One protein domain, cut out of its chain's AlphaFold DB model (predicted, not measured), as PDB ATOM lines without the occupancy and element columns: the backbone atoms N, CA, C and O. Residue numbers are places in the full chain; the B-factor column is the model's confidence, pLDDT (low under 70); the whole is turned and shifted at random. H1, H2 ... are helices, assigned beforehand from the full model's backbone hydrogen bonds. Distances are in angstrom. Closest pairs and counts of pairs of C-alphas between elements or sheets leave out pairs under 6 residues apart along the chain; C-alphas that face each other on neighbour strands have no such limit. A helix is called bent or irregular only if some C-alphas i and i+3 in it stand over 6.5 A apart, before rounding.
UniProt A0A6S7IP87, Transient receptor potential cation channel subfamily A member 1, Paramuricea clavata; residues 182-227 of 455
ATOM      1  N   LEU A 182     177.422 199.248 137.371       82.12
ATOM      2  CA  LEU A 182     176.258 200.089 137.689       82.12
ATOM      3  C   LEU A 182     176.073 200.218 139.207       82.12
ATOM      4  O   LEU A 182     176.229 199.237 139.935       82.12
ATOM      5  N   SER A 183     175.726 201.419 139.684       84.12
ATOM      6  CA  SER A 183     175.321 201.624 141.082       84.12
ATOM      7  C   SER A 183     173.866 201.202 141.312       84.12
ATOM      8  O   SER A 183     173.074 201.146 140.370       84.12
ATOM      9  N   ASP A 184     173.484 200.941 142.563       80.69
ATOM     10  CA  ASP A 184     172.100 200.594 142.917       80.69
ATOM     11  C   ASP A 184     171.116 201.715 142.527       80.69
ATOM     12  O   ASP A 184     169.986 201.453 142.100       80.69
ATOM     13  N   GLU A 185     171.559 202.973 142.591       79.75
ATOM     14  CA  GLU A 185     170.793 204.125 142.125       79.75
ATOM     15  C   GLU A 185     170.601 204.128 140.604       79.75
ATOM     16  O   GLU A 185     169.517 204.494 140.136       79.75
ATOM     17  N   ASP A 186     171.604 203.705 139.836       79.56
ATOM     18  CA  ASP A 186     171.521 203.609 138.373       79.56
ATOM     19  C   ASP A 186     170.627 202.441 137.947       79.56
ATOM     20  O   ASP A 186     169.792 202.594 137.055       79.56
ATOM     21  N   ILE A 187     170.720 201.304 138.645       80.06
ATOM     22  CA  ILE A 187     169.850 200.139 138.433       80.06
ATOM     23  C   ILE A 187     168.385 200.524 138.665       80.06
ATOM     24  O   ILE A 187     167.513 200.144 137.886       80.06
ATOM     25  N   SER A 188     168.104 201.319 139.704       77.81
ATOM     26  CA  SER A 188     166.736 201.736 140.045       77.81
ATOM     27  C   SER A 188     166.089 202.680 139.022       77.81
ATOM     28  O   SER A 188     164.862 202.769 138.958       77.81
ATOM     29  N   LYS A 189     166.900 203.386 138.224       84.50
ATOM     30  CA  LYS A 189     166.450 204.353 137.209       84.50
ATOM     31  C   LYS A 189     166.488 203.792 135.788       84.50
ATOM     32  O   LYS A 189     166.030 204.472 134.872       84.50
ATOM     33  N   LEU A 190     167.021 202.585 135.614       79.50
ATOM     34  CA  LEU A 190     167.242 201.968 134.317       79.50
ATOM     35  C   LEU A 190     165.906 201.648 133.640       79.50
ATOM     36  O   LEU A 190     165.056 200.941 134.191       79.50
ATOM     37  N   THR A 191     165.709 202.153 132.427       83.69
ATOM     38  CA  THR A 191     164.549 201.759 131.624       83.69
ATOM     39  C   THR A 191     164.736 200.351 131.054       83.69
ATOM     40  O   THR A 191     165.854 199.859 130.917       83.69
ATOM     41  N   VAL A 192     163.637 199.689 130.665       74.06
ATOM     42  CA  VAL A 192     163.681 198.344 130.050       74.06
ATOM     43  C   VAL A 192     164.576 198.322 128.806       74.06
ATOM     44  O   VAL A 192     165.317 197.370 128.596       74.06
ATOM     45  N   LYS A 193     164.559 199.401 128.018       73.94
ATOM     46  CA  LYS A 193     165.391 199.528 126.821       73.94
ATOM     47  C   LYS A 193     166.881 199.658 127.164       73.94
ATOM     48  O   LYS A 193     167.703 198.969 126.574       73.94
ATOM     49  N   GLU A 194     167.224 200.495 128.139       75.75
ATOM     50  CA  GLU A 194     168.612 200.658 128.604       75.75
ATOM     51  C   GLU A 194     169.137 199.382 129.278       75.75
ATOM     52  O   GLU A 194     170.313 199.048 129.156       75.75
ATOM     53  N   PHE A 195     168.256 198.622 129.934       76.62
ATOM     54  CA  PHE A 195     168.574 197.300 130.466       76.62
ATOM     55  C   PHE A 195     168.893 196.286 129.363       76.62
ATOM     56  O   PHE A 195     169.878 195.558 129.476       76.62
ATOM     57  N   GLU A 196     168.093 196.236 128.296       72.94
ATOM     58  CA  GLU A 196     168.337 195.347 127.153       72.94
ATOM     59  C   GLU A 196     169.647 195.689 126.426       72.94
ATOM     60  O   GLU A 196     170.399 194.786 126.047       72.94
ATOM     61  N   GLU A 197     169.953 196.980 126.271       78.56
ATOM     62  CA  GLU A 197     171.215 197.459 125.695       78.56
ATOM     63  C   GLU A 197     172.411 197.074 126.582       78.56
ATOM     64  O   GLU A 197     173.372 196.473 126.096       78.56
ATOM     65  N   HIS A 198     172.319 197.309 127.895       78.88
ATOM     66  CA  HIS A 198     173.339 196.906 128.866       78.88
ATOM     67  C   HIS A 198     173.529 195.380 128.918       78.88
ATOM     68  O   HIS A 198     174.649 194.879 129.027       78.88
ATOM     69  N   GLU A 199     172.447 194.604 128.819       70.75
ATOM     70  CA  GLU A 199     172.540 193.146 128.784       70.75
ATOM     71  C   GLU A 199     173.208 192.647 127.500       70.75
ATOM     72  O   GLU A 199     173.998 191.700 127.547       70.75
ATOM     73  N   THR A 200     172.909 193.276 126.366       71.31
ATOM     74  CA  THR A 200     173.507 192.922 125.074       71.31
ATOM     75  C   THR A 200     175.011 193.177 125.092       71.31
ATOM     76  O   THR A 200     175.775 192.263 124.784       71.31
ATOM     77  N   ASP A 201     175.435 194.347 125.572       77.88
ATOM     78  CA  ASP A 201     176.850 194.694 125.746       77.88
ATOM     79  C   ASP A 201     177.560 193.738 126.726       77.88
ATOM     80  O   ASP A 201     178.653 193.238 126.450       77.88
ATOM     81  N   ARG A 202     176.911 193.366 127.839       79.50
ATOM     82  CA  ARG A 202     177.437 192.353 128.775       79.50
ATOM     83  C   ARG A 202     177.636 190.997 128.099       79.50
ATOM     84  O   ARG A 202     178.654 190.341 128.322       79.50
ATOM     85  N   MET A 203     176.650 190.532 127.333       68.31
ATOM     86  CA  MET A 203     176.730 189.238 126.653       68.31
ATOM     87  C   MET A 203     177.806 189.231 125.574       68.31
ATOM     88  O   MET A 203     178.521 188.239 125.455       68.31
ATOM     89  N   GLU A 204     177.971 190.333 124.849       73.19
ATOM     90  CA  GLU A 204     179.037 190.495 123.864       73.19
ATOM     91  C   GLU A 204     180.422 190.471 124.523       73.19
ATOM     92  O   GLU A 204     181.302 189.726 124.086       73.19
ATOM     93  N   LYS A 205     180.598 191.182 125.643       77.12
ATOM     94  CA  LYS A 205     181.840 191.153 126.433       77.12
ATOM     95  C   LYS A 205     182.150 189.756 126.972       77.12
ATOM     96  O   LYS A 205     183.263 189.266 126.792       77.12
ATOM     97  N   ASN A 206     181.164 189.076 127.560       73.62
ATOM     98  CA  ASN A 206     181.321 187.703 128.060       73.62
ATOM     99  C   ASN A 206     181.676 186.716 126.942       73.62
ATOM    100  O   ASN A 206     182.589 185.904 127.113       73.62
ATOM    101  N   ALA A 207     181.007 186.813 125.792       68.00
ATOM    102  CA  ALA A 207     181.301 185.996 124.622       68.00
ATOM    103  C   ALA A 207     182.718 186.257 124.094       68.00
ATOM    104  O   ALA A 207     183.448 185.311 123.803       68.00
ATOM    105  N   CYS A 208     183.133 187.525 124.022       70.50
ATOM    106  CA  CYS A 208     184.454 187.918 123.545       70.50
ATOM    107  C   CYS A 208     185.573 187.404 124.464       70.50
ATOM    108  O   CYS A 208     186.523 186.788 123.980       70.50
ATOM    109  N   CYS A 209     185.439 187.589 125.782       71.94
ATOM    110  CA  CYS A 209     186.405 187.100 126.770       71.94
ATOM    111  C   CYS A 209     186.508 185.576 126.751       71.94
ATOM    112  O   CYS A 209     187.606 185.029 126.681       71.94
ATOM    113  N   THR A 210     185.363 184.893 126.747       66.69
ATOM    114  CA  THR A 210     185.325 183.430 126.721       66.69
ATOM    115  C   THR A 210     185.955 182.900 125.434       66.69
ATOM    116  O   THR A 210     186.866 182.084 125.488       66.69
ATOM    117  N   ALA A 211     185.577 183.443 124.272       64.19
ATOM    118  CA  ALA A 211     186.168 183.059 122.994       64.19
ATOM    119  C   ALA A 211     187.673 183.367 122.916       64.19
ATOM    120  O   ALA A 211     188.412 182.626 122.273       64.19
ATOM    121  N   ALA A 212     188.153 184.446 123.540       66.56
ATOM    122  CA  ALA A 212     189.579 184.768 123.585       66.56
ATOM    123  C   ALA A 212     190.390 183.735 124.385       66.56
ATOM    124  O   ALA A 212     191.486 183.373 123.961       66.56
ATOM    125  N   GLU A 213     189.842 183.235 125.491       65.75
ATOM    126  CA  GLU A 213     190.473 182.212 126.332       65.75
ATOM    127  C   GLU A 213     190.425 180.820 125.673       65.75
ATOM    128  O   GLU A 213     191.429 180.109 125.658       65.75
ATOM    129  N   SER A 214     189.296 180.447 125.054       61.03
ATOM    130  CA  SER A 214     189.124 179.130 124.413       61.03
ATOM    131  C   SER A 214     189.922 178.975 123.118       61.03
ATOM    132  O   SER A 214     190.233 177.859 122.710       61.03
ATOM    133  N   LYS A 215     190.265 180.086 122.455       60.22
ATOM    134  CA  LYS A 215     190.958 180.103 121.157       60.22
ATOM    135  C   LYS A 215     192.204 179.221 121.143       60.22
ATOM    136  O   LYS A 215     192.360 178.433 120.223       60.22
ATOM    137  N   GLN A 216     193.048 179.290 122.170       57.97
ATOM    138  CA  GLN A 216     194.316 178.547 122.209       57.97
ATOM    139  C   GLN A 216     194.153 177.028 122.368       57.97
ATOM    140  O   GLN A 216     195.082 176.289 122.049       57.97
ATOM    141  N   GLN A 217     192.988 176.576 122.839       57.81
ATOM    142  CA  GLN A 217     192.683 175.168 123.092       57.81
ATOM    143  C   GLN A 217     192.046 174.473 121.881       57.81
ATOM    144  O   GLN A 217     192.023 173.247 121.830       57.81
ATOM    145  N   VAL A 218     191.565 175.230 120.887       56.59
ATOM    146  CA  VAL A 218     190.973 174.659 119.673       56.59
ATOM    147  C   VAL A 218     192.081 174.072 118.785       56.59
ATOM    148  O   VAL A 218     192.984 174.812 118.364       56.59
ATOM    149  N   PRO A 219     192.028 172.770 118.441       50.22
ATOM    150  CA  PRO A 219     192.964 172.170 117.497       50.22
ATOM    151  C   PRO A 219     192.997 172.961 116.184       50.22
ATOM    152  O   PRO A 219     191.963 173.266 115.595       50.22
ATOM    153  N   GLY A 220     194.194 173.340 115.733       57.81
ATOM    154  CA  GLY A 220     194.372 174.151 114.524       57.81
ATOM    155  C   GLY A 220     194.321 175.670 114.730       57.81
ATOM    156  O   GLY A 220     194.634 176.396 113.787       57.81
ATOM    157  N   TYR A 221     194.048 176.186 115.937       70.31
ATOM    158  CA  TYR A 221     194.102 177.631 116.212       70.31
ATOM    159  C   TYR A 221     195.452 178.254 115.861       70.31
ATOM    160  O   TYR A 221     195.492 179.297 115.216       70.31
ATOM    161  N   HIS A 222     196.564 177.613 116.231       67.44
ATOM    162  CA  HIS A 222     197.902 178.118 115.905       67.44
ATOM    163  C   HIS A 222     198.156 178.133 114.389       67.44
ATOM    164  O   HIS A 222     198.762 179.070 113.877       67.44
ATOM    165  N   TYR A 223     197.639 177.143 113.658       64.62
ATOM    166  CA  TYR A 223     197.733 177.092 112.199       64.62
ATOM    167  C   TYR A 223     196.902 178.204 111.546       64.62
ATOM    168  O   TYR A 223     197.432 178.988 110.762       64.62
ATOM    169  N   ILE A 224     195.633 178.344 111.937       68.25
ATOM    170  CA  ILE A 224     194.738 179.395 111.436       68.25
ATOM    171  C   ILE A 224     195.272 180.779 111.807       68.25
ATOM    172  O   ILE A 224     195.258 181.675 110.977       68.25
ATOM    173  N   THR A 225     195.809 180.959 113.012       72.06
ATOM    174  CA  THR A 225     196.417 182.223 113.447       72.06
ATOM    175  C   THR A 225     197.656 182.553 112.624       72.06
ATOM    176  O   THR A 225     197.839 183.703 112.247       72.06
ATOM    177  N   ASN A 226     198.482 181.567 112.269       69.50
ATOM    178  CA  ASN A 226     199.609 181.784 111.362       69.50
ATOM    179  C   ASN A 226     199.147 182.161 109.952       69.50
ATOM    180  O   ASN A 226     199.725 183.066 109.358       69.50
ATOM    181  N   VAL A 227     198.091 181.525 109.438       65.56
ATOM    182  CA  VAL A 227     197.486 181.867 108.140       65.56
ATOM    183  C   VAL A 227     196.859 183.260 108.174       65.56
ATOM    184  O   VAL A 227     197.073 184.037 107.255       65.56
TER     185      VAL A 227
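AT A GLANCE: This is residues 182 to 227 of the 455 residues of the protein "Transient receptor potential cation channel subfamily A member 1" of Paramuricea clavata (UniProt A0A6S7IP87). One long helix, H2, 37.8 A from first to last C-alpha, makes most of the length of a rod that spans 48 A, with a short helix at each end: H1 before it, and H3 turned off about perpendicular to it after it. No helix touches another, though H3 is near H2, and residues 199 to 214 of H2 stand free. The printed part has 46 residues, with three named helices in the order H1, H2, H3 and no named strand; the class is all helix. It is extended, with a radius of gyration of the C-alphas of 17.0 A and spans of 48 by 17 by 13 A.

HOW THE PARTS SIT: H1, residues 184 to 189, and H2, residues 192 to 217, are apart, though a tight link of 2 residues joins them. A tight link of 3 residues joins H2 to H3, residues 221 to 227. H2 and H3 are close but not clearly touching, with 2 pairs of C-alphas within 8 A; their closest C-alphas, those of Lys 215 and Tyr 221, are 6.4 A apart. Their lines stand about perpendicular, at 88 degrees. H1 and H3 are apart. Every O i to N i+4 pair is within hydrogen-bond range in H1 and H3, and 20 of 22 are in H2.

IN THESE COORDINATES: H1 begins at C-alpha 184, (172.100, 200.594, 142.917), and is 8.9 A long from first to last C-alpha. H2 begins at C-alpha 192, (163.681, 198.344, 130.050), and is 37.8 A long. H2 is irregular, but only just: C-alphas 213 and 216 are 6.7 A apart. H3 is 9.7 A long and ends at C-alpha 227, (197.486, 181.867, 108.140).

THE WHOLE: The two C-alphas farthest apart, those of Glu 185 and Val 227, are 48.6 A apart. The printed part has no cut. Residues 217 to 224 also stand free. The mean pLDDT of the printed part is 71.5, and 18 residues are under 70, among them residues 210 to 220.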